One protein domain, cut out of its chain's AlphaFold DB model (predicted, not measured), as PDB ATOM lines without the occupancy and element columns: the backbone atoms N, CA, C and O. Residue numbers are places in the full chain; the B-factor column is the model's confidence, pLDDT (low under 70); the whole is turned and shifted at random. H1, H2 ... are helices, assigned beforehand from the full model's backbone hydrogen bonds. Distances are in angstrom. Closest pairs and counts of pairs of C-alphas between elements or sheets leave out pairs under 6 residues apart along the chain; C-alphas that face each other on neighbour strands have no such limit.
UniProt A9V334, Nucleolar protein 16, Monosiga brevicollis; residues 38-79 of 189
ATOM      1  N   GLN A  38     -10.664 -44.068  41.246       90.62
ATOM      2  CA  GLN A  38     -10.651 -45.494  40.890       90.62
ATOM      3  C   GLN A  38     -11.206 -45.762  39.482       90.62
ATOM      4  O   GLN A  38     -10.797 -46.706  38.812       90.62
ATOM      5  N   ASN A  39     -12.152 -44.943  39.013       91.75
ATOM      6  CA  ASN A  39     -12.744 -45.104  37.686       91.75
ATOM      7  C   ASN A  39     -11.828 -44.487  36.619       91.75
ATOM      8  O   ASN A  39     -11.618 -43.275  36.612       91.75
ATOM      9  N   SER A  40     -11.330 -45.313  35.697       92.62
ATOM     10  CA  SER A  40     -10.429 -44.895  34.613       92.62
ATOM     11  C   SER A  40     -11.028 -43.826  33.689       92.62
ATOM     12  O   SER A  40     -10.317 -42.914  33.276       92.62
ATOM     13  N   THR A  41     -12.328 -43.912  33.405       92.56
ATOM     14  CA  THR A  41     -13.087 -42.982  32.547       92.56
ATOM     15  C   THR A  41     -13.061 -41.569  33.123       92.56
ATOM     16  O   THR A  41     -12.690 -40.611  32.453       92.56
ATOM     17  N   ILE A  42     -13.374 -41.452  34.417       91.94
ATOM     18  CA  ILE A  42     -13.384 -40.173  35.139       91.94
ATOM     19  C   ILE A  42     -11.952 -39.678  35.352       91.94
ATOM     20  O   ILE A  42     -11.683 -38.494  35.184       91.94
ATOM     21  N   ALA A  43     -11.020 -40.578  35.682       92.31
ATOM     22  CA  ALA A  43      -9.623 -40.224  35.906       92.31
ATOM     23  C   ALA A  43      -8.965 -39.596  34.666       92.31
ATOM     24  O   ALA A  43      -8.160 -38.681  34.814       92.31
ATOM     25  N   ARG A  44      -9.329 -40.044  33.453       91.81
ATOM     26  CA  ARG A  44      -8.842 -39.471  32.185       91.81
ATOM     27  C   ARG A  44      -9.239 -38.005  32.019       91.81
ATOM     28  O   ARG A  44      -8.441 -37.211  31.538       91.81
ATOM     29  N   ALA A  45     -10.463 -37.665  32.408       90.50
ATOM     30  CA  ALA A  45     -11.037 -36.336  32.229       90.50
ATOM     31  C   ALA A  45     -10.931 -35.452  33.490       90.50
ATOM     32  O   ALA A  45     -11.535 -34.385  33.556       90.50
ATOM     33  N   TRP A  46     -10.167 -35.879  34.502       90.50
ATOM     34  CA  TRP A  46     -10.008 -35.148  35.756       90.50
ATOM     35  C   TRP A  46      -8.815 -34.186  35.729       90.50
ATOM     36  O   TRP A  46      -7.666 -34.619  35.620       90.50
ATOM     37  N   ASP A  47      -9.063 -32.889  35.947       90.38
ATOM     38  CA  ASP A  47      -7.998 -31.895  36.117       90.38
ATOM     39  C   ASP A  47      -7.699 -31.648  37.612       90.38
ATOM     40  O   ASP A  47      -8.536 -31.092  38.332       90.38
ATOM     41  N   PRO A  48      -6.504 -31.999  38.129       87.38
ATOM     42  CA  PRO A  48      -6.153 -31.767  39.530       87.38
ATOM     43  C   PRO A  48      -5.996 -30.282  39.897       87.38
ATOM     44  O   PRO A  48      -5.882 -29.968  41.081       87.38
ATOM     45  N   LYS A  49      -5.942 -29.367  38.920       85.06
ATOM     46  CA  LYS A  49      -5.804 -27.922  39.162       85.06
ATOM     47  C   LYS A  49      -7.144 -27.225  39.387       85.06
ATOM     48  O   LYS A  49      -7.166 -26.147  39.983       85.06
ATOM     49  N   LYS A  50      -8.239 -27.812  38.905       86.44
ATOM     50  CA  LYS A  50      -9.590 -27.256  39.023       86.44
ATOM     51  C   LYS A  50     -10.232 -27.638  40.351       86.44
ATOM     52  O   LYS A  50      -9.807 -28.570  41.037       86.44
ATOM     53  N   SER A  51     -11.252 -26.874  40.743       84.31
ATOM     54  CA  SER A  51     -12.046 -27.213  41.920       84.31
ATOM     55  C   SER A  51     -12.862 -28.482  41.656       84.31
ATOM     56  O   SER A  51     -13.192 -28.798  40.513       84.31
ATOM     57  N   LEU A  52     -13.223 -29.200  42.724       84.62
ATOM     58  CA  LEU A  52     -14.073 -30.388  42.616       84.62
ATOM     59  C   LEU A  52     -15.393 -30.055  41.903       84.62
ATOM     60  O   LEU A  52     -15.782 -30.770  40.989       84.62
ATOM     61  N   LEU A  53     -16.043 -28.946  42.269       84.25
ATOM     62  CA  LEU A  53     -17.300 -28.517  41.649       84.25
ATOM     63  C   LEU A  53     -17.134 -28.247  40.148       84.25
ATOM     64  O   LEU A  53     -17.988 -28.650  39.366       84.25
ATOM     65  N   ASP A  54     -16.050 -27.589  39.740       85.25
ATOM     66  CA  ASP A  54     -15.839 -27.242  38.332       85.25
ATOM     67  C   ASP A  54     -15.517 -28.474  37.485       85.25
ATOM     68  O   ASP A  54     -16.078 -28.616  36.403       85.25
ATOM     69  N   ASN A  55     -14.717 -29.411  38.007       89.94
ATOM     70  CA  ASN A  55     -14.478 -30.693  37.341       89.94
ATOM     71  C   ASN A  55     -15.784 -31.450  37.104       89.94
ATOM     72  O   ASN A  55     -16.065 -31.861  35.986       89.94
ATOM     73  N   PHE A  56     -16.610 -31.614  38.137       86.94
ATOM     74  CA  PHE A  56     -17.882 -32.319  37.995       86.94
ATOM     75  C   PHE A  56     -18.816 -31.604  37.002       86.94
ATOM     76  O   PHE A  56     -19.387 -32.260  36.136       86.94
ATOM     77  N   ARG A  57     -18.875 -30.264  37.016       85.25
ATOM     78  CA  ARG A  57     -19.639 -29.483  36.023       85.25
ATOM     79  C   ARG A  57     -19.151 -29.657  34.587       85.25
ATOM     80  O   ARG A  57     -19.968 -29.611  33.669       85.25
ATOM     81  N   GLU A  58     -17.845 -29.783  34.374       86.12
ATOM     82  CA  GLU A  58     -17.263 -30.036  33.047       86.12
ATOM     83  C   GLU A  58     -17.522 -31.468  32.580       86.12
ATOM     84  O   GLU A  58     -17.873 -31.689  31.423       86.12
ATOM     85  N   LEU A  59     -17.439 -32.430  33.498       87.81
ATOM     86  CA  LEU A  59     -17.773 -33.828  33.237       87.81
ATOM     87  C   LEU A  59     -19.270 -34.052  32.991       87.81
ATOM     88  O   LEU A  59     -19.631 -35.131  32.538       87.81
ATOM     89  N   GLY A  60     -20.133 -33.075  33.287       86.38
ATOM     90  CA  GLY A  60     -21.589 -33.242  33.234       86.38
ATOM     91  C   GLY A  60     -22.138 -34.061  34.405       86.38
ATOM     92  O   GLY A  60     -23.215 -34.641  34.309       86.38
ATOM     93  N   LEU A  61     -21.391 -34.131  35.509       86.25
ATOM     94  CA  LEU A  61     -21.748 -34.854  36.721       86.25
ATOM     95  C   LEU A  61     -22.195 -33.892  37.824       86.25
ATOM     96  O   LEU A  61     -21.722 -32.762  37.953       86.25
ATOM     97  N   VAL A  62     -23.089 -34.390  38.667       86.44
ATOM     98  CA  VAL A  62     -23.592 -33.698  39.853       86.44
ATOM     99  C   VAL A  62     -22.764 -34.101  41.072       86.44
ATOM    100  O   VAL A  62     -22.417 -35.273  41.225       86.44
ATOM    101  N   VAL A  63     -22.450 -33.137  41.944       83.88
ATOM    102  CA  VAL A  63     -21.713 -33.403  43.192       83.88
ATOM    103  C   VAL A  63     -22.672 -33.820  44.301       83.88
ATOM    104  O   VAL A  63     -22.463 -34.862  44.917       83.88
ATOM    105  N   ASP A  64     -23.749 -33.056  44.503       82.12
ATOM    106  CA  ASP A  64     -24.748 -33.321  45.538       82.12
ATOM    107  C   ASP A  64     -26.114 -33.590  44.897       82.12
ATOM    108  O   ASP A  64     -26.884 -32.679  44.594       82.12
ATOM    109  N   THR A  65     -26.465 -34.868  44.746       79.69
ATOM    110  CA  THR A  65     -27.729 -35.300  44.119       79.69
ATOM    111  C   THR A  65     -28.961 -34.701  44.791       79.69
ATOM    112  O   THR A  65     -29.891 -34.270  44.122       79.69
ATOM    113  N   ASN A  66     -28.962 -34.600  46.117       78.38
ATOM    114  CA  ASN A  66     -30.092 -34.049  46.863       78.38
ATOM    115  C   ASN A  66     -30.251 -32.529  46.705       78.38
ATOM    116  O   ASN A  66     -31.322 -32.007  47.004       78.38
ATOM    117  N   VAL A  67     -29.200 -31.811  46.305       71.38
ATOM    118  CA  VAL A  67     -29.242 -30.355  46.089       71.38
ATOM    119  C   VAL A  67     -29.547 -30.046  44.629       71.38
ATOM    120  O   VAL A  67     -30.341 -29.154  44.343       71.38
ATOM    121  N   ASP A  68     -28.947 -30.810  43.722       64.75
ATOM    122  CA  ASP A  68     -28.978 -30.518  42.293       64.75
ATOM    123  C   ASP A  68     -30.131 -31.240  41.560       64.75
ATOM    124  O   ASP A  68     -30.558 -30.771  40.509       64.75
ATOM    125  N   LEU A  69     -30.680 -32.336  42.115       61.22
ATOM    126  CA  LEU A  69     -31.829 -33.075  41.545       61.22
ATOM    127  C   LEU A  69     -33.148 -32.859  42.302       61.22
ATOM    128  O   LEU A  69     -34.210 -33.228  41.803       61.22
ATOM    129  N   SER A  70     -33.115 -32.298  43.515       56.59
ATOM    130  CA  SER A  70     -34.345 -32.000  44.250       56.59
ATOM    131  C   SER A  70     -34.986 -30.754  43.646       56.59
ATOM    132  O   SER A  70     -34.468 -29.650  43.794       56.59
ATOM    133  N   GLY A  71     -36.137 -30.920  42.991       53.16
ATOM    134  CA  GLY A  71     -36.957 -29.827  42.449       53.16
ATOM    135  C   GLY A  71     -37.499 -28.835  43.493       53.16
ATOM    136  O   GLY A  71     -38.313 -27.976  43.159       53.16
ATOM    137  N   ASP A  72     -37.053 -28.916  44.751       52.78
ATOM    138  CA  ASP A  72     -37.355 -27.969  45.821       52.78
ATOM    139  C   ASP A  72     -36.541 -26.674  45.637       52.78
ATOM    140  O   ASP A  72     -35.544 -26.423  46.326       52.78
ATOM    141  N   ALA A  73     -37.006 -25.789  44.752       54.16
ATOM    142  CA  ALA A  73     -36.424 -24.457  44.525       54.16
ATOM    143  C   ALA A  73     -36.208 -23.653  45.833       54.16
ATOM    144  O   ALA A  73     -35.281 -22.847  45.945       54.16
ATOM    145  N   HIS A  74     -37.028 -23.908  46.860       51.56
ATOM    146  CA  HIS A  74     -36.916 -23.300  48.188       51.56
ATOM    147  C   HIS A  74     -35.623 -23.706  48.926       51.56
ATOM    148  O   HIS A  74     -35.002 -22.882  49.595       51.56
ATOM    149  N   ARG A  75     -35.167 -24.958  48.781       49.94
ATOM    150  CA  ARG A  75     -33.939 -25.463  49.420       49.94
ATOM    151  C   ARG A  75     -32.681 -24.965  48.695       49.94
ATOM    152  O   ARG A  75     -31.686 -24.657  49.351       49.94
ATOM    153  N   GLN A  76     -32.770 -24.802  47.374       52.88
ATOM    154  CA  GLN A  76     -31.726 -24.240  46.508       52.88
ATOM    155  C   GLN A  76     -31.437 -22.759  46.821       52.88
ATOM    156  O   GLN A  76     -30.283 -22.328  46.841       52.88
ATOM    157  N   LYS A  77     -32.478 -21.981  47.148       50.19
ATOM    158  CA  LYS A  77     -32.376 -20.542  47.453       50.19
ATOM    159  C   LYS A  77     -31.762 -20.246  48.832       50.19
ATOM    160  O   LYS A  77     -31.096 -19.229  48.998       50.19
ATOM    161  N   LEU A  78     -31.936 -21.143  49.809       52.72
ATOM    162  CA  LEU A  78     -31.481 -20.965  51.200       52.72
ATOM    163  C   LEU A  78     -29.970 -21.169  51.419       52.72
ATOM    164  O   LEU A  78     -29.454 -20.787  52.468       52.72
ATOM    165  N   ARG A  79     -29.247 -21.777  50.467       51.31
ATOM    166  CA  ARG A  79     -27.828 -22.157  50.628       51.31
ATOM    167  C   ARG A  79     -26.843 -21.396  49.739       51.31
ATOM    168  O   ARG A  79     -25.714 -21.846  49.591       51.31
TER     169      ARG A  79
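Overview. This is residues 38 to 79 of the 189 residues of the protein "Nucleolar protein 16" of Monosiga brevicollis (UniProt A9V334). This is an open chain of four short helices set one after another along a long axis, with H2, the longest, inside the row, H1 at one end and H4 at the other, and no packed core between them. H3 comes between H2 and H4, and residues 69 to 74, which stick out, lead on into H4. The printed part has 42 residues with four named helices, in the order H1, H2, H3, H4, and no named strand; its class is all helix. It is loose, with a radius of gyration of the C-alphas of 12.8 A, and elongated, spanning 36 by 18 by 14 A.

Along the chain. Find C-alpha 52 at (-14.073, -30.388, 42.616); from there H2, residues 52 to 59, runs 10.7 A to C-alpha 59 at (-17.773, -33.828, 33.237). Before it look for H1, residues 40 to 44, 6.2 A long. After it come H3, residues 65 to 68, 5.3 A long, and H4, residues 73 to 77, 6.3 A long, which ends at C-alpha 77 at (-32.376, -20.542, 47.453).

Arrangement. Start from H2, which is close to but not clearly touching H1: their closest C-alphas, those of Ile 42 and Leu 59, are 7.9 A apart. H2 is apart from both H3 and H4. H3 and H4 are close but not clearly touching, with the closest C-alphas, of Val 67 and Gln 76, at 6.6 A. H1 is apart from H3 and H4. In H1, H2 and H4 every O i to N i+4 pair is within hydrogen-bond range; H3, with four residues, is too short for such a pair, and its one O i to N i+3 pair is not within range.

Size, cuts and confidence. The C-alphas farthest apart, of Ser 40 and His 74, are 36.8 A from each other. The printed part has no cut. The links from H2 to H3 and from H3 to H4 are tight, and that from H1 to H2 is short. Look at the B-factor column for the model's confidence: mean pLDDT of the printed part is 77.5, and residues 68 to 79 are under 70.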